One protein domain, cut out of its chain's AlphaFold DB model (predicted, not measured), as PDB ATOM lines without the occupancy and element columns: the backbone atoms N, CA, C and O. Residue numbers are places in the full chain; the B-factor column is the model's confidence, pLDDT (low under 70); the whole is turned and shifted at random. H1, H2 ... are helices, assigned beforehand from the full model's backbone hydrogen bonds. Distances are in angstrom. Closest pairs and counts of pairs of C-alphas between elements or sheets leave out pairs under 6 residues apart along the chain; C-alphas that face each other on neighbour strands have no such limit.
ATOM      1  N   GLY A 603      99.842 151.507 133.940       74.12
ATOM      2  CA  GLY A 603      98.428 151.560 134.317       74.12
ATOM      3  C   GLY A 603      97.514 152.024 133.177       74.12
ATOM      4  O   GLY A 603      96.437 151.458 132.985       74.12
ATOM      5  N   GLU A 604      97.951 152.993 132.375       71.69
ATOM      6  CA  GLU A 604      97.198 153.479 131.215       71.69
ATOM      7  C   GLU A 604      97.139 152.424 130.110       71.69
ATOM      8  O   GLU A 604      96.069 152.175 129.553       71.69
ATOM      9  N   ILE A 605      98.260 151.743 129.850       75.19
ATOM     10  CA  ILE A 605      98.350 150.669 128.851       75.19
ATOM     11  C   ILE A 605      97.405 149.519 129.222       75.19
ATOM     12  O   ILE A 605      96.592 149.077 128.408       75.19
ATOM     13  N   THR A 606      97.447 149.065 130.479       79.31
ATOM     14  CA  THR A 606      96.551 147.999 130.958       79.31
ATOM     15  C   THR A 606      95.082 148.426 130.966       79.31
ATOM     16  O   THR A 606      94.207 147.607 130.676       79.31
ATOM     17  N   SER A 607      94.784 149.695 131.261       82.19
ATOM     18  CA  SER A 607      93.429 150.250 131.176       82.19
ATOM     19  C   SER A 607      92.903 150.252 129.736       82.19
ATOM     20  O   SER A 607      91.805 149.751 129.484       82.19
ATOM     21  N   ALA A 608      93.711 150.721 128.780       82.75
ATOM     22  CA  ALA A 608      93.377 150.710 127.358       82.75
ATOM     23  C   ALA A 608      93.135 149.281 126.848       82.75
ATOM     24  O   ALA A 608      92.118 149.019 126.206       82.75
ATOM     25  N   PHE A 609      93.990 148.327 127.227       86.44
ATOM     26  CA  PHE A 609      93.820 146.917 126.868       86.44
ATOM     27  C   PHE A 609      92.520 146.315 127.431       86.44
ATOM     28  O   PHE A 609      91.775 145.643 126.717       86.44
ATOM     29  N   ARG A 610      92.166 146.612 128.691       89.06
ATOM     30  CA  ARG A 610      90.864 146.203 129.262       89.06
ATOM     31  C   ARG A 610      89.685 146.833 128.522       89.06
ATOM     32  O   ARG A 610      88.646 146.189 128.401       89.06
ATOM     33  N   SER A 611      89.827 148.073 128.057       91.56
ATOM     34  CA  SER A 611      88.797 148.747 127.262       91.56
ATOM     35  C   SER A 611      88.568 148.039 125.927       91.56
ATOM     36  O   SER A 611      87.416 147.836 125.550       91.56
ATOM     37  N   ILE A 612      89.638 147.598 125.255       90.12
ATOM     38  CA  ILE A 612      89.554 146.802 124.020       90.12
ATOM     39  C   ILE A 612      88.808 145.488 124.281       90.12
ATOM     40  O   ILE A 612      87.849 145.188 123.578       90.12
ATOM     41  N   ASN A 613      89.159 144.754 125.342       91.50
ATOM     42  CA  ASN A 613      88.475 143.499 125.682       91.50
ATOM     43  C   ASN A 613      86.975 143.701 125.936       91.50
ATOM     44  O   ASN A 613      86.153 142.940 125.432       91.50
ATOM     45  N   ARG A 614      86.598 144.768 126.654       92.81
ATOM     46  CA  ARG A 614      85.183 145.117 126.859       92.81
ATOM     47  C   ARG A 614      84.474 145.455 125.548       92.81
ATOM     48  O   ARG A 614      83.319 145.086 125.382       92.81
ATOM     49  N   ALA A 615      85.143 146.153 124.632       92.25
ATOM     50  CA  ALA A 615      84.576 146.484 123.327       92.25
ATOM     51  C   ALA A 615      84.336 145.227 122.476       92.25
ATOM     52  O   ALA A 615      83.275 145.107 121.869       92.25
ATOM     53  N   ILE A 616      85.272 144.271 122.486       92.38
ATOM     54  CA  ILE A 616      85.118 142.972 121.812       92.38
ATOM     55  C   ILE A 616      83.952 142.186 122.419       92.38
ATOM     56  O   ILE A 616      83.118 141.665 121.679       92.38
ATOM     57  N   ASP A 617      83.866 142.130 123.750       93.06
ATOM     58  CA  ASP A 617      82.782 141.437 124.451       93.06
ATOM     59  C   ASP A 617      81.409 142.024 124.096       93.06
ATOM     60  O   ASP A 617      80.478 141.273 123.801       93.06
ATOM     61  N   ASN A 618      81.294 143.356 124.088       92.69
ATOM     62  CA  ASN A 618      80.062 144.047 123.715       92.69
ATOM     63  C   ASN A 618      79.703 143.788 122.245       92.69
ATOM     64  O   ASN A 618      78.583 143.383 121.964       92.69
ATOM     65  N   LEU A 619      80.666 143.916 121.325       94.69
ATOM     66  CA  LEU A 619      80.450 143.666 119.898       94.69
ATOM     67  C   LEU A 619      79.946 142.240 119.633       94.69
ATOM     68  O   LEU A 619      78.993 142.045 118.882       94.69
ATOM     69  N   CYS A 620      80.573 141.236 120.251       94.50
ATOM     70  CA  CYS A 620      80.171 139.841 120.069       94.50
ATOM     71  C   CYS A 620      78.763 139.583 120.616       94.50
ATOM     72  O   CYS A 620      77.993 138.857 119.988       94.50
ATOM     73  N   ARG A 621      78.422 140.191 121.759       93.38
ATOM     74  CA  ARG A 621      77.080 140.110 122.342       93.38
ATOM     75  C   ARG A 621      76.037 140.735 121.421       93.38
ATOM     76  O   ARG A 621      75.055 140.070 121.108       93.38
ATOM     77  N   ASP A 622      76.285 141.948 120.934       92.56
ATOM     78  CA  ASP A 622      75.372 142.672 120.044       92.56
ATOM     79  C   ASP A 622      75.109 141.874 118.754       92.56
ATOM     80  O   ASP A 622      73.961 141.692 118.347       92.56
ATOM     81  N   MET A 623      76.160 141.300 118.152       92.06
ATOM     82  CA  MET A 623      76.027 140.440 116.969       92.06
ATOM     83  C   MET A 623      75.158 139.205 117.240       92.06
ATOM     84  O   MET A 623      74.339 138.830 116.400       92.06
ATOM     85  N   VAL A 624      75.329 138.553 118.394       92.69
ATOM     86  CA  VAL A 624      74.542 137.368 118.775       92.69
ATOM     87  C   VAL A 624      73.086 137.728 119.058       92.69
ATOM     88  O   VAL A 624      72.191 137.009 118.609       92.69
ATOM     89  N   GLU A 625      72.832 138.852 119.724       90.62
ATOM     90  CA  GLU A 625      71.480 139.372 119.934       90.62
ATOM     91  C   GLU A 625      70.778 139.676 118.604       90.62
ATOM     92  O   GLU A 625      69.616 139.307 118.415       90.62
ATOM     93  N   ASP A 626      71.476 140.284 117.646       90.12
ATOM     94  CA  ASP A 626      70.929 140.565 116.318       90.12
ATOM     95  C   ASP A 626      70.670 139.286 115.511       90.12
ATOM     96  O   ASP A 626      69.616 139.149 114.885       90.12
ATOM     97  N   MET A 627      71.561 138.294 115.590       85.19
ATOM     98  CA  MET A 627      71.321 136.973 114.998       85.19
ATOM     99  C   MET A 627      70.109 136.265 115.615       85.19
ATOM    100  O   MET A 627      69.364 135.594 114.896       85.19
ATOM    101  N   ALA A 628      69.880 136.423 116.921       85.56
ATOM    102  CA  ALA A 628      68.712 135.863 117.591       85.56
ATOM    103  C   ALA A 628      67.405 136.515 117.105       85.56
ATOM    104  O   ALA A 628      66.432 135.801 116.866       85.56
ATOM    105  N   LYS A 629      67.397 137.839 116.874       85.81
ATOM    106  CA  LYS A 629      66.235 138.578 116.328       85.81
ATOM    107  C   LYS A 629      65.874 138.159 114.900       85.81
ATOM    108  O   LYS A 629      64.707 138.198 114.527       85.81
ATOM    109  N   LEU A 630      66.860 137.759 114.095       81.38
ATOM    110  CA  LEU A 630      66.647 137.293 112.717       81.38
ATOM    111  C   LEU A 630      66.081 135.868 112.638       81.38
ATOM    112  O   LEU A 630      65.742 135.391 111.551       81.38
ATOM    113  N   ARG A 631      65.978 135.163 113.769       78.06
ATOM    114  CA  ARG A 631      65.428 133.813 113.816       78.06
ATOM    115  C   ARG A 631      63.899 133.908 113.726       78.06
ATOM    116  O   ARG A 631      63.289 134.480 114.623       78.06
ATOM    117  N   PRO A 632      63.260 133.367 112.671       70.81
ATOM    118  CA  PRO A 632      61.807 133.385 112.571       70.81
ATOM    119  C   PRO A 632      61.211 132.686 113.793       70.81
ATOM    120  O   PRO A 632      61.726 131.643 114.208       70.81
ATOM    121  N   ASP A 633      60.151 133.287 114.337       63.97
ATOM    122  CA  ASP A 633      59.437 132.949 115.575       63.97
ATOM    123  C   ASP A 633      58.698 131.599 115.439       63.97
ATOM    124  O   ASP A 633      57.474 131.474 115.486       63.97
ATOM    125  N   ASN A 634      59.462 130.554 115.137       53.53
ATOM    126  CA  ASN A 634      58.961 129.230 114.839       53.53
ATOM    127  C   ASN A 634      58.860 128.458 116.148       53.53
ATOM    128  O   ASN A 634      59.857 128.086 116.766       53.53
ATOM    129  N   LYS A 635      57.617 128.189 116.546       59.22
ATOM    130  CA  LYS A 635      57.267 127.267 117.625       59.22
ATOM    131  C   LYS A 635      57.804 125.856 117.310       59.22
ATOM    132  O   LYS A 635      57.129 125.067 116.655       59.22
ATOM    133  N   GLY A 636      59.017 125.556 117.791       55.19
ATOM    134  CA  GLY A 636      59.639 124.222 117.903       55.19
ATOM    135  C   GLY A 636      61.064 124.133 117.323       55.19
ATOM    136  O   GLY A 636      61.491 125.049 116.621       55.19
ATOM    137  N   PRO A 637      61.791 123.000 117.461       56.88
ATOM    138  CA  PRO A 637      61.963 122.050 118.570       56.88
ATOM    139  C   PRO A 637      63.324 122.358 119.303       56.88
ATOM    140  O   PRO A 637      63.648 123.543 119.367       56.88
ATOM    141  N   PRO A 638      64.089 121.420 119.931       59.03
ATOM    142  CA  PRO A 638      65.002 121.699 121.060       59.03
ATOM    143  C   PRO A 638      66.114 122.725 120.785       59.03
ATOM    144  O   PRO A 638      66.532 122.917 119.641       59.03
ATOM    145  N   VAL A 639      66.602 123.344 121.874       68.50
ATOM    146  CA  VAL A 639      67.749 124.272 121.912       68.50
ATOM    147  C   VAL A 639      68.860 123.724 121.024       68.50
ATOM    148  O   VAL A 639      69.447 122.686 121.326       68.50
ATOM    149  N   LYS A 640      69.110 124.394 119.894       78.12
ATOM    150  CA  LYS A 640      70.202 124.009 118.999       78.12
ATOM    151  C   LYS A 640      71.501 124.201 119.766       78.12
ATOM    152  O   LYS A 640      71.739 125.286 120.293       78.12
ATOM    153  N   THR A 641      72.318 123.162 119.818       84.44
ATOM    154  CA  THR A 641      73.633 123.214 120.449       84.44
ATOM    155  C   THR A 641      74.737 123.240 119.396       84.44
ATOM    156  O   THR A 641      74.495 123.025 118.204       84.44
ATOM    157  N   SER A 642      75.975 123.471 119.830       83.69
ATOM    158  CA  SER A 642      77.181 123.367 119.004       83.69
ATOM    159  C   SER A 642      77.333 122.002 118.314       83.69
ATOM    160  O   SER A 642      77.988 121.919 117.282       83.69
ATOM    161  N   LEU A 643      76.688 120.942 118.824       82.69
ATOM    162  CA  LEU A 643      76.663 119.610 118.199       82.69
ATOM    163  C   LEU A 643      75.739 119.538 116.972       82.69
ATOM    164  O   LEU A 643      75.843 118.611 116.176       82.69
ATOM    165  N   ASN A 644      74.828 120.500 116.805       82.88
ATOM    166  CA  ASN A 644      73.887 120.550 115.682       82.88
ATOM    167  C   ASN A 644      74.401 121.367 114.483       82.88
ATOM    168  O   ASN A 644      73.652 121.602 113.530       82.88
ATOM    169  N   VAL A 645      75.649 121.836 114.523       80.88
ATOM    170  CA  VAL A 645      76.286 122.552 113.413       80.88
ATOM    171  C   VAL A 645      76.488 121.581 112.244       80.88
ATOM    172  O   VAL A 645      77.103 120.528 112.388       80.88
ATOM    173  N   ARG A 646      75.943 121.933 111.074       80.81
ATOM    174  CA  ARG A 646      75.878 121.039 109.901       80.81
ATOM    175  C   ARG A 646      77.244 120.644 109.347       80.81
ATOM    176  O   ARG A 646      77.381 119.535 108.848       80.81
ATOM    177  N   ASP A 647      78.217 121.547 109.422       84.19
ATOM    178  CA  ASP A 647      79.558 121.332 108.890       84.19
ATOM    179  C   ASP A 647      80.613 121.660 109.947       84.19
ATOM    180  O   ASP A 647      81.222 122.732 109.991       84.19
ATOM    181  N   MET A 648      80.786 120.711 110.861       82.69
ATOM    182  CA  MET A 648      81.760 120.831 111.938       82.69
ATOM    183  C   MET A 648      83.203 120.856 111.443       82.69
ATOM    184  O   MET A 648      84.058 121.412 112.130       82.69
ATOM    185  N   LEU A 649      83.481 120.280 110.272       81.50
ATOM    186  CA  LEU A 649      84.816 120.297 109.687       81.50
ATOM    187  C   LEU A 649      85.173 121.707 109.222       81.50
ATOM    188  O   LEU A 649      86.237 122.204 109.584       81.50
ATOM    189  N   VAL A 650      84.258 122.389 108.528       85.31
ATOM    190  CA  VAL A 650      84.455 123.785 108.115       85.31
ATOM    191  C   VAL A 650      84.590 124.704 109.328       85.31
ATOM    192  O   VAL A 650      85.498 125.531 109.370       85.31
ATOM    193  N   VAL A 651      83.758 124.539 110.360       84.31
ATOM    194  CA  VAL A 651      83.874 125.358 111.580       84.31
ATOM    195  C   VAL A 651      85.200 125.109 112.304       84.31
ATOM    196  O   VAL A 651      85.846 126.067 112.731       84.31
ATOM    197  N   ARG A 652      85.667 123.854 112.384       83.25
ATOM    198  CA  ARG A 652      87.012 123.546 112.896       83.25
ATOM    199  C   ARG A 652      88.100 124.206 112.054       83.25
ATOM    200  O   ARG A 652      89.032 124.749 112.629       83.25
ATOM    201  N   GLN A 653      87.973 124.199 110.730       84.19
ATOM    202  CA  GLN A 653      88.956 124.800 109.829       84.19
ATOM    203  C   GLN A 653      89.016 126.329 109.963       84.19
ATOM    204  O   GLN A 653      90.103 126.899 109.940       84.19
ATOM    205  N   ILE A 654      87.873 126.995 110.153       84.00
ATOM    206  CA  ILE A 654      87.801 128.453 110.352       84.00
ATOM    207  C   ILE A 654      88.420 128.855 111.694       84.00
ATOM    208  O   ILE A 654      89.211 129.802 111.765       84.00
ATOM    209  N   LEU A 655      88.071 128.136 112.764       84.50
ATOM    210  CA  LEU A 655      88.604 128.412 114.097       84.50
ATOM    211  C   LEU A 655      90.097 128.045 114.178       84.50
ATOM    212  O   LEU A 655      90.897 128.809 114.711       84.50
ATOM    213  N   TYR A 656      90.507 126.930 113.575       84.62
ATOM    214  CA  TYR A 656      91.848 126.362 113.732       84.62
ATOM    215  C   TYR A 656      92.509 126.033 112.378       84.62
ATOM    216  O   TYR A 656      92.762 124.864 112.079       84.62
ATOM    217  N   PRO A 657      92.854 127.043 111.557       77.56
ATOM    218  CA  PRO A 657      93.366 126.831 110.199       77.56
ATOM    219  C   PRO A 657      94.722 126.102 110.128       77.56
ATOM    220  O   PRO A 657      95.076 125.596 109.069       77.56
ATOM    221  N   GLN A 658      95.469 126.013 111.237       72.69
ATOM    222  CA  GLN A 658      96.799 125.383 111.301       72.69
ATOM    223  C   GLN A 658      96.833 124.031 112.044       72.69
ATOM    224  O   GLN A 658      97.907 123.541 112.375       72.69
ATOM    225  N   GLY A 659      95.681 123.412 112.330       64.12
ATOM    226  CA  GLY A 659      95.644 122.061 112.916       64.12
ATOM    227  C   GLY A 659      96.167 121.954 114.357       64.12
ATOM    228  O   GLY A 659      96.557 120.871 114.786       64.12
ATOM    229  N   LEU A 660      96.179 123.060 115.110       59.53
ATOM    230  CA  LEU A 660      96.562 123.081 116.525       59.53
ATOM    231  C   LEU A 660      95.681 122.118 117.342       59.53
ATOM    232  O   LEU A 660      94.463 122.269 117.391       59.53
ATOM    233  N   THR A 661      96.314 121.159 118.020       58.22
ATOM    234  CA  THR A 661      95.717 120.082 118.839       58.22
ATOM    235  C   THR A 661      95.168 120.545 120.197       58.22
ATOM    236  O   THR A 661      95.027 119.748 121.124       58.22
ATOM    237  N   ASN A 662      94.860 121.835 120.346       56.59
ATOM    238  CA  ASN A 662      94.299 122.372 121.584       56.59
ATOM    239  C   ASN A 662      92.847 121.901 121.773       56.59
ATOM    240  O   ASN A 662      92.155 121.690 120.774       56.59
ATOM    241  N   PRO A 663      92.361 121.766 123.026       59.28
ATOM    242  CA  PRO A 663      90.979 121.380 123.290       59.28
ATOM    243  C   PRO A 663      90.053 122.367 122.585       59.28
ATOM    244  O   PRO A 663      90.013 123.554 122.915       59.28
ATOM    245  N   SER A 664      89.357 121.889 121.556       65.50
ATOM    246  CA  SER A 664      88.545 122.771 120.733       65.50
ATOM    247  C   SER A 664      87.379 123.317 121.560       65.50
ATOM    248  O   SER A 664      86.838 122.648 122.445       65.50
ATOM    249  N   LEU A 665      86.930 124.531 121.229       71.44
ATOM    250  CA  LEU A 665      85.707 125.137 121.783       71.44
ATOM    251  C   LEU A 665      84.495 124.176 121.703       71.44
ATOM    252  O   LEU A 665      83.551 124.243 122.489       71.44
ATOM    253  N   ILE A 666      84.599 123.250 120.754       69.62
ATOM    254  CA  ILE A 666      83.690 122.188 120.356       69.62
ATOM    255  C   ILE A 666      83.796 120.942 121.255       69.62
ATOM    256  O   ILE A 666      82.775 120.338 121.559       69.62
ATOM    257  N   GLU A 667      84.999 120.543 121.675       68.25
ATOM    258  CA  GLU A 667      85.257 119.313 122.453       68.25
ATOM    259  C   GLU A 667      85.180 119.526 123.972       68.25
ATOM    260  O   GLU A 667      85.217 118.563 124.733       68.25
ATOM    261  N   SER A 668      85.043 120.776 124.431       60.97
ATOM    262  CA  SER A 668      85.056 121.114 125.863       60.97
ATOM    263  C   SER A 668      83.850 120.608 126.677       60.97
ATOM    264  O   SER A 668      83.909 120.635 127.907       60.97
ATOM    265  N   SER A 669      82.762 120.135 126.049       66.25
ATOM    266  CA  SER A 669      81.655 119.476 126.760       66.25
ATOM    267  C   SER A 669      80.959 118.408 125.906       66.25
ATOM    268  O   SER A 669      80.693 118.607 124.723       66.25
ATOM    269  N   SER A 670      80.610 117.272 126.520       73.12
ATOM    270  CA  SER A 670      79.853 116.186 125.872       73.12
ATOM    271  C   SER A 670      78.391 116.546 125.577       73.12
ATOM    272  O   SER A 670      77.734 115.862 124.798       73.12
ATOM    273  N   VAL A 671      77.876 117.614 126.193       80.25
ATOM    274  CA  VAL A 671      76.469 118.041 126.108       80.25
ATOM    275  C   VAL A 671      76.238 119.033 124.955       80.25
ATOM    276  O   VAL A 671      75.103 119.241 124.526       80.25
ATOM    277  N   GLY A 672      77.306 119.610 124.396       78.44
ATOM    278  CA  GLY A 672      77.211 120.737 123.470       78.44
ATOM    279  C   GLY A 672      76.830 122.030 124.195       78.44
ATOM    280  O   GLY A 672      76.166 122.019 125.230       78.44
ATOM    281  N   ARG A 673      77.277 123.173 123.671       86.19
ATOM    282  CA  ARG A 673      76.913 124.502 124.199       86.19
ATOM    283  C   ARG A 673      75.690 125.041 123.464       86.19
ATOM    284  O   ARG A 673      75.562 124.717 122.282       86.19
ATOM    285  N   PRO A 674      74.826 125.859 124.090       89.31
ATOM    286  CA  PRO A 674      73.812 126.620 123.359       89.31
ATOM    287  C   PRO A 674      74.442 127.321 122.152       89.31
ATOM    288  O   PRO A 674      75.570 127.814 122.243       89.31
ATOM    289  N   ILE A 675      73.762 127.314 121.004       85.88
ATOM    290  CA  ILE A 675      74.348 127.829 119.761       85.88
ATOM    291  C   ILE A 675      74.710 129.315 119.876       85.88
ATOM    292  O   ILE A 675      75.703 129.742 119.299       85.88
ATOM    293  N   GLU A 676      73.956 130.081 120.660       88.06
ATOM    294  CA  GLU A 676      74.188 131.499 120.921       88.06
ATOM    295  C   GLU A 676      75.518 131.712 121.660       88.06
ATOM    296  O   GLU A 676      76.376 132.451 121.180       88.06
ATOM    297  N   GLU A 677      75.744 130.975 122.754       89.56
ATOM    298  CA  GLU A 677      77.018 130.995 123.488       89.56
ATOM    299  C   GLU A 677      78.175 130.501 122.616       89.56
ATOM    300  O   GLU A 677      79.265 131.069 122.628       89.56
ATOM    301  N   PHE A 678      77.953 129.435 121.840       89.38
ATOM    302  CA  PHE A 678      78.971 128.897 120.943       89.38
ATOM    303  C   PHE A 678      79.433 129.945 119.927       89.38
ATOM    304  O   PHE A 678      80.636 130.114 119.735       89.38
ATOM    305  N   VAL A 679      78.493 130.655 119.299       89.44
ATOM    306  CA  VAL A 679      78.813 131.701 118.324       89.44
ATOM    307  C   VAL A 679      79.468 132.903 119.002       89.44
ATOM    308  O   VAL A 679      80.452 133.412 118.472       89.44
ATOM    309  N   GLU A 680      79.005 133.314 120.185       91.94
ATOM    310  CA  GLU A 680      79.635 134.394 120.954       91.94
ATOM    311  C   GLU A 680      81.113 134.093 121.234       91.94
ATOM    312  O   GLU A 680      81.996 134.889 120.910       91.94
ATOM    313  N   PHE A 681      81.403 132.917 121.789       90.69
ATOM    314  CA  PHE A 681      82.769 132.505 122.092       90.69
ATOM    315  C   PHE A 681      83.610 132.297 120.828       90.69
ATOM    316  O   PHE A 681      84.793 132.640 120.831       90.69
ATOM    317  N   ALA A 682      83.023 131.779 119.746       90.31
ATOM    318  CA  ALA A 682      83.697 131.650 118.458       90.31
ATOM    319  C   ALA A 682      84.098 133.020 117.887       90.31
ATOM    320  O   ALA A 682      85.234 133.181 117.450       90.31
ATOM    321  N   LEU A 683      83.209 134.019 117.943       91.81
ATOM    322  CA  LEU A 683      83.496 135.386 117.500       91.81
ATOM    323  C   LEU A 683      84.582 136.037 118.357       91.81
ATOM    324  O   LEU A 683      85.556 136.550 117.810       91.81
ATOM    325  N   ARG A 684      84.474 135.944 119.690       93.44
ATOM    326  CA  ARG A 684      85.509 136.454 120.604       93.44
ATOM    327  C   ARG A 684      86.862 135.813 120.320       93.44
ATOM    328  O   ARG A 684      87.876 136.504 120.311       93.44
ATOM    329  N   PHE A 685      86.889 134.502 120.091       91.12
ATOM    330  CA  PHE A 685      88.114 133.785 119.760       91.12
ATOM    331  C   PHE A 685      88.711 134.267 118.429       91.12
ATOM    332  O   PHE A 685      89.897 134.580 118.386       91.12
ATOM    333  N   LEU A 686      87.902 134.369 117.369       91.00
ATOM    334  CA  LEU A 686      88.363 134.813 116.049       91.00
ATOM    335  C   LEU A 686      88.896 136.248 116.082       91.00
ATOM    336  O   LEU A 686      89.997 136.494 115.602       91.00
ATOM    337  N   ILE A 687      88.165 137.173 116.709       92.19
ATOM    338  CA  ILE A 687      88.574 138.578 116.813       92.19
ATOM    339  C   ILE A 687      89.868 138.706 117.621       92.19
ATOM    340  O   ILE A 687      90.791 139.381 117.175       92.19
ATOM    341  N   ASN A 688      89.972 138.041 118.777       91.25
ATOM    342  CA  ASN A 688      91.194 138.098 119.584       91.25
ATOM    343  C   ASN A 688      92.392 137.477 118.860       91.25
ATOM    344  O   ASN A 688      93.481 138.036 118.920       91.25
ATOM    345  N   ARG A 689      92.196 136.359 118.151       90.88
ATOM    346  CA  ARG A 689      93.242 135.730 117.335       90.88
ATOM    347  C   ARG A 689      93.734 136.676 116.243       90.88
ATOM    348  O   ARG A 689      94.938 136.819 116.064       90.88
ATOM    349  N   ASP A 690      92.817 137.309 115.519       89.75
ATOM    350  CA  ASP A 690      93.169 138.167 114.391       89.75
ATOM    351  C   ASP A 690      93.797 139.489 114.873       89.75
ATOM    352  O   ASP A 690      94.767 139.952 114.277       89.75
ATOM    353  N   ILE A 691      93.322 140.066 115.985       91.25
ATOM    354  CA  ILE A 691      93.964 141.221 116.635       91.25
ATOM    355  C   ILE A 691      95.368 140.855 117.122       91.25
ATOM    356  O   ILE A 691      96.306 141.610 116.876       91.25
ATOM    357  N   ASP A 692      95.541 139.710 117.782       90.56
ATOM    358  CA  ASP A 692      96.863 139.261 118.220       90.56
ATOM    359  C   ASP A 692      97.810 139.119 117.023       90.56
ATOM    360  O   ASP A 692      98.854 139.764 116.978       90.56
ATOM    361  N   TYR A 693      97.399 138.376 115.997       88.00
ATOM    362  CA  TYR A 693      98.228 138.099 114.827       88.00
ATOM    363  C   TYR A 693      98.558 139.342 113.986       88.00
ATOM    364  O   TYR A 693      99.679 139.476 113.500       88.00
ATOM    365  N   HIS A 694      97.605 140.260 113.795       88.50
ATOM    366  CA  HIS A 694      97.793 141.417 112.912       88.50
ATOM    367  C   HIS A 694      98.231 142.695 113.629       88.50
ATOM    368  O   HIS A 694      98.769 143.588 112.974       88.50
ATOM    369  N   ILE A 695      97.993 142.814 114.937       90.12
ATOM    370  CA  ILE A 695      98.253 144.048 115.688       90.12
ATOM    371  C   ILE A 695      99.325 143.857 116.753       90.12
ATOM    372  O   ILE A 695     100.229 144.685 116.821       90.12
ATOM    373  N   PHE A 696      99.240 142.804 117.571       90.06
ATOM    374  CA  PHE A 696     100.126 142.658 118.733       90.06
ATOM    375  C   PHE A 696     101.390 141.831 118.476       90.06
ATOM    376  O   PHE A 696     102.422 142.126 119.072       90.06
ATOM    377  N   GLN A 697     101.343 140.821 117.606       87.44
ATOM    378  CA  GLN A 697     102.516 140.025 117.237       87.44
ATOM    379  C   GLN A 697     103.512 140.778 116.346       87.44
ATOM    380  O   GLN A 697     104.719 140.592 116.529       87.44
ATOM    381  N   PRO A 698     103.082 141.600 115.370       89.69
ATOM    382  CA  PRO A 698     104.017 142.380 114.580       89.69
ATOM    383  C   PRO A 698     104.693 143.458 115.429       89.69
ATOM    384  O   PRO A 698     104.058 144.085 116.269       89.69
ATOM    385  N   PHE A 699     105.960 143.754 115.133       82.38
ATOM    386  CA  PHE A 699     106.658 144.918 115.672       82.38
ATOM    387  C   PHE A 699     105.885 146.210 115.376       82.38
ATOM    388  O   PHE A 699     105.841 147.130 116.188       82.38
ATOM    389  N   HIS A 700     105.260 146.280 114.196       83.94
ATOM    390  CA  HIS A 700     104.328 147.344 113.852       83.94
ATOM    391  C   HIS A 700     103.264 146.828 112.859       83.94
ATOM    392  O   HIS A 700     103.631 146.250 111.831       83.94
ATOM    393  N   PRO A 701     101.959 147.078 113.092       85.94
ATOM    394  CA  PRO A 701     100.847 146.444 112.361       85.94
ATOM    395  C   PRO A 701     100.811 146.739 110.856       85.94
ATOM    396  O   PRO A 701     100.198 146.013 110.081       85.94
ATOM    397  N   LEU A 702     101.449 147.831 110.427       85.12
ATOM    398  CA  LEU A 702     101.489 148.246 109.020       85.12
ATOM    399  C   LEU A 702     102.740 147.772 108.268       85.12
ATOM    400  O   LEU A 702     102.906 148.104 107.092       85.12
ATOM    401  N   LEU A 703     103.649 147.047 108.927       81.88
ATOM    402  CA  LEU A 703     104.822 146.501 108.256       81.88
ATOM    403  C   LEU A 703     104.440 145.286 107.415       81.88
ATOM    404  O   LEU A 703     103.608 144.465 107.796       81.88
ATOM    405  N   LYS A 704     105.096 145.155 106.259       88.62
ATOM    406  CA  LYS A 704     105.011 143.924 105.471       88.62
ATOM    407  C   LYS A 704     105.603 142.763 106.280       88.62
ATOM    408  O   LYS A 704     106.590 143.003 106.981       88.62
ATOM    409  N   PRO A 705     105.070 141.533 106.163       85.31
ATOM    410  CA  PRO A 705     105.522 140.392 106.958       85.31
ATOM    411  C   PRO A 705     107.038 140.176 106.922       85.31
ATOM    412  O   PRO A 705     107.638 139.955 107.964       85.31
ATOM    413  N   GLU A 706     107.679 140.335 105.762       85.94
ATOM    414  CA  GLU A 706     109.122 140.108 105.602       85.94
ATOM    415  C   GLU A 706     109.953 141.142 106.374       85.94
ATOM    416  O   GLU A 706     110.931 140.806 107.041       85.94
ATOM    417  N   VAL A 707     109.536 142.412 106.319       77.94
ATOM    418  CA  VAL A 707     110.183 143.512 107.051       77.94
ATOM    419  C   VAL A 707     109.931 143.363 108.545       77.94
ATOM    420  O   VAL A 707     110.831 143.581 109.348       77.94
ATOM    421  N   ASN A 708     108.716 142.964 108.916       86.50
ATOM    422  CA  ASN A 708     108.353 142.721 110.298       86.50
ATOM    423  C   ASN A 708     109.194 141.597 110.918       86.50
ATOM    424  O   ASN A 708     109.718 141.780 112.010       86.50
ATOM    425  N   THR A 709     109.366 140.471 110.217       85.88
ATOM    426  CA  THR A 709     110.231 139.370 110.663       85.88
ATOM    427  C   THR A 709     111.664 139.845 110.863       85.88
ATOM    428  O   THR A 709     112.216 139.629 111.937       85.88
ATOM    429  N   TYR A 710     112.234 140.569 109.895       79.06
ATOM    430  CA  TYR A 710     113.585 141.117 110.023       79.06
ATOM    431  C   TYR A 710     113.724 142.042 111.240       79.06
ATOM    432  O   TYR A 710     114.653 141.898 112.029       79.06
ATOM    433  N   VAL A 711     112.781 142.968 111.432       77.00
ATOM    434  CA  VAL A 711     112.786 143.897 112.572       77.00
ATOM    435  C   VAL A 711     112.611 143.163 113.903       77.00
ATOM    436  O   VAL A 711     113.277 143.503 114.878       77.00
ATOM    437  N   MET A 712     111.753 142.144 113.955       84.00
ATOM    438  CA  MET A 712     111.569 141.313 115.145       84.00
ATOM    439  C   MET A 712     112.827 140.509 115.475       84.00
ATOM    440  O   MET A 712     113.224 140.477 116.633       84.00
ATOM    441  N   GLU A 713     113.500 139.913 114.488       82.56
ATOM    442  CA  GLU A 713     114.793 139.234 114.679       82.56
ATOM    443  C   GLU A 713     115.869 140.199 115.186       82.56
ATOM    444  O   GLU A 713     116.677 139.855 116.051       82.56
ATOM    445  N   LEU A 714     115.858 141.432 114.679       71.75
ATOM    446  CA  LEU A 714     116.748 142.506 115.095       71.75
ATOM    447  C   LEU A 714     116.491 142.903 116.558       71.75
ATOM    448  O   LEU A 714     117.426 142.954 117.362       71.75
ATOM    449  N   TYR A 715     115.222 143.130 116.908       79.94
ATOM    450  CA  TYR A 715     114.766 143.468 118.253       79.94
ATOM    451  C   TYR A 715     115.063 142.346 119.250       79.94
ATOM    452  O   TYR A 715     115.688 142.592 120.279       79.94
ATOM    453  N   GLU A 716     114.692 141.105 118.934       81.12
ATOM    454  CA  GLU A 716     114.980 139.934 119.766       81.12
ATOM    455  C   GLU A 716     116.482 139.688 119.886       81.12
ATOM    456  O   GLU A 716     116.974 139.349 120.960       81.12
ATOM    457  N   GLY A 717     117.242 139.947 118.821       73.50
ATOM    458  CA  GLY A 717     118.694 139.944 118.860       73.50
ATOM    459  C   GLY A 717     119.249 140.951 119.868       73.50
ATOM    460  O   GLY A 717     120.156 140.609 120.623       73.50
ATOM    461  N   VAL A 718     118.719 142.175 119.922       65.81
ATOM    462  CA  VAL A 718     119.109 143.174 120.935       65.81
ATOM    463  C   VAL A 718     118.662 142.746 122.333       65.81
ATOM    464  O   VAL A 718     119.462 142.804 123.266       65.81
ATOM    465  N   ARG A 719     117.426 142.257 122.473       71.50
ATOM    466  CA  ARG A 719     116.829 141.846 123.751       71.50
ATOM    467  C   ARG A 719     117.559 140.664 124.392       71.50
ATOM    468  O   ARG A 719     117.865 140.705 125.579       71.50
ATOM    469  N   LEU A 720     117.859 139.619 123.617       72.44
ATOM    470  CA  LEU A 720     118.550 138.410 124.085       72.44
ATOM    471  C   LEU A 720     120.041 138.647 124.330       72.44
ATOM    472  O   LEU A 720     120.636 137.996 125.186       72.44
ATOM    473  N   ARG A 721     120.656 139.597 123.615       62.28
ATOM    474  CA  ARG A 721     122.045 140.017 123.846       62.28
ATOM    475  C   ARG A 721     122.154 141.065 124.953       62.28
ATOM    476  O   ARG A 721     123.027 141.920 124.831       62.28
ATOM    477  N   GLY A 722     121.298 140.989 125.983       48.19
ATOM    478  CA  GLY A 722     121.252 141.885 127.145       48.19
ATOM    479  C   GLY A 722     122.600 142.561 127.406       48.19
ATOM    480  O   GLY A 722     123.575 141.901 127.758       48.19
ATOM    481  N   GLU A 723     122.655 143.851 127.074       50.09
ATOM    482  CA  GLU A 723     123.790 144.778 127.237       50.09
ATOM    483  C   GLU A 723     125.097 144.494 126.462       50.09
ATOM    484  O   GLU A 723     125.968 145.361 126.409       50.09
ATOM    485  N   ARG A 724     125.246 143.367 125.757       43.94
ATOM    486  CA  ARG A 724     126.485 143.034 125.018       43.94
ATOM    487  C   ARG A 724     126.544 143.509 123.569       43.94
ATOM    488  O   ARG A 724     127.577 143.336 122.924       43.94
ATOM    489  N   SER A 725     125.488 144.107 123.022       43.81
ATOM    490  CA  SER A 725     125.523 144.623 121.649       43.81
ATOM    491  C   SER A 725     125.720 146.135 121.638       43.81
ATOM    492  O   SER A 725     124.770 146.907 121.707       43.81
ATOM    493  N   GLN A 726     126.974 146.556 121.465       45.41
ATOM    494  CA  GLN A 726     127.340 147.887 120.974       45.41
ATOM    495  C   GLN A 726     126.918 148.082 119.504       45.41
ATOM    496  O   GLN A 726     127.683 148.663 118.745       45.41
ATOM    497  N   ASN A 727     125.754 147.579 119.073       45.91
ATOM    498  CA  ASN A 727     125.304 147.775 117.701       45.91
ATOM    499  C   ASN A 727     124.134 148.785 117.630       45.91
ATOM    500  O   ASN A 727     122.964 148.389 117.679       45.91
ATOM    501  N   PRO A 728     124.429 150.101 117.549       50.56
ATOM    502  CA  PRO A 728     123.430 151.158 117.400       50.56
ATOM    503  C   PRO A 728     122.686 151.118 116.054       50.56
ATOM    504  O   PRO A 728     121.672 151.806 115.938       50.56
ATOM    505  N   GLU A 729     123.122 150.303 115.076       49.91
ATOM    506  CA  GLU A 729     122.454 150.117 113.772       49.91
ATOM    507  C   GLU A 729     120.975 149.765 113.920       49.91
ATOM    508  O   GLU A 729     120.136 150.247 113.160       49.91
ATOM    509  N   VAL A 730     120.643 148.985 114.948       51.03
ATOM    510  CA  VAL A 730     119.300 148.444 115.154       51.03
ATOM    511  C   VAL A 730     118.274 149.519 115.497       51.03
ATOM    512  O   VAL A 730     117.192 149.549 114.911       51.03
ATOM    513  N   LEU A 731     118.617 150.427 116.413       51.09
ATOM    514  CA  LEU A 731     117.681 151.433 116.923       51.09
ATOM    515  C   LEU A 731     117.367 152.507 115.866       51.09
ATOM    516  O   LEU A 731     116.232 152.955 115.742       51.09
ATOM    517  N   ILE A 732     118.365 152.876 115.059       53.47
ATOM    518  CA  ILE A 732     118.242 153.933 114.045       53.47
ATOM    519  C   ILE A 732     117.659 153.402 112.738       53.47
ATOM    520  O   ILE A 732     116.896 154.115 112.093       53.47
ATOM    521  N   MET A 733     117.933 152.153 112.345       52.03
ATOM    522  CA  MET A 733     117.228 151.524 111.218       52.03
ATOM    523  C   MET A 733     115.724 151.423 111.492       52.03
ATOM    524  O   MET A 733     114.918 151.680 110.596       52.03
ATOM    525  N   LEU A 734     115.344 151.122 112.735       52.31
ATOM    526  CA  LEU A 734     113.960 151.154 113.205       52.31
ATOM    527  C   LEU A 734     113.340 152.550 113.066       52.31
ATOM    528  O   LEU A 734     112.293 152.704 112.437       52.31
ATOM    529  N   GLU A 735     114.023 153.581 113.558       50.59
ATOM    530  CA  GLU A 735     113.546 154.965 113.508       50.59
ATOM    531  C   GLU A 735     113.482 155.525 112.070       50.59
ATOM    532  O   GLU A 735     112.510 156.184 111.702       50.59
ATOM    533  N   LEU A 736     114.452 155.201 111.206       53.53
ATOM    534  CA  LEU A 736     114.483 155.601 109.790       53.53
ATOM    535  C   LEU A 736     113.439 154.870 108.934       53.53
ATOM    536  O   LEU A 736     112.913 155.444 107.975       53.53
ATOM    537  N   THR A 737     113.130 153.614 109.263       50.34
ATOM    538  CA  THR A 737     112.102 152.830 108.562       50.34
ATOM    539  C   THR A 737     110.699 153.298 108.949       50.34
ATOM    540  O   THR A 737     109.824 153.372 108.086       50.34
ATOM    541  N   ILE A 738     110.500 153.686 110.214       51.19
ATOM    542  CA  ILE A 738     109.229 154.209 110.731       51.19
ATOM    543  C   ILE A 738     108.988 155.667 110.282       51.19
ATOM    544  O   ILE A 738     107.859 156.014 109.942       51.19
ATOM    545  N   ASN A 739     110.029 156.507 110.191       44.16
ATOM    546  CA  ASN A 739     109.901 157.945 109.888       44.16
ATOM    547  C   ASN A 739     110.069 158.341 108.407       44.16
ATOM    548  O   ASN A 739     110.211 159.528 108.093       44.16
ATOM    549  N   ARG A 740     110.034 157.399 107.450       41.84
ATOM    550  CA  ARG A 740     109.979 157.770 106.023       41.84
ATOM    551  C   ARG A 740     108.682 158.554 105.747       41.84
ATOM    552  O   ARG A 740     107.603 158.030 106.016       41.84
TER     553      ARG A 740
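Overview. This is residues 603 to 740 of the 753 residues of an uncharacterized protein of Thanatephorus cucumeris (strain AG1-IA) (UniProt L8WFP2). Two lobes of helices sit end to end in a long rod: in the larger one, H3 runs between the long H1 on one side and the short H2 on the other, and beyond the far end of H3 the smaller lobe is a helical hairpin of H4 and H5. The free start of H1, residues 603 to 611, and the loop of residues 629 to 638 stick out. The printed part has 138 residues with five named helices, H1 to H5 in chain order, and no named strand; the class is all helix. It is only just loose, close to extended, with a radius of gyration of the C-alphas of 21.5 A and spans of 72 by 32 by 27 A.

Arrangement. H1, residues 603 to 629, touches H3, residues 675 to 696, with residues 616 to 628 alone; the closest C-alphas, of Cys 620 and Glu 680, are 5.5 A apart. They run opposite ways at 37 degrees, only just a steep tilt. H2, residues 648 to 655, only just touches H3, with 3 pairs of C-alphas within 8 A, the closest being Leu 655 and Leu 686 at 6.7 A. They run the same way at a shallow tilt of 34 degrees, only just short of steep. H4, residues 705 to 720, and H5, residues 729 to 738, form a hairpin and touch, their closest C-alphas, of Leu 714 and Val 730, 6.5 A apart; their tilt of 35.4 degrees is only just steep. H3 and H4 are apart. Every O i to N i+4 pair is within hydrogen-bond range in H1, H2, H3, H4 and H5.

Along the chain. H1 begins at C-alpha 603 (98.428, 151.560, 134.317) and is 39.1 A long; H2 measures 10.4 A. H3 is 29.8 A long, from C-alpha 675 (74.348, 127.829, 119.761). H4 measures 21.6 A, and H5 14.2 A, ending at C-alpha 738 (109.229, 154.209, 110.731).

Size, cuts and confidence. The two C-alphas farthest apart, of Lys 635 and Gln 726, are 73.1 A apart. The printed part has no cut. The links H1 to H2 and H2 to H3 are long. The mean pLDDT of the printed part is 76.9, and residues 721 to 740 are among those under 70.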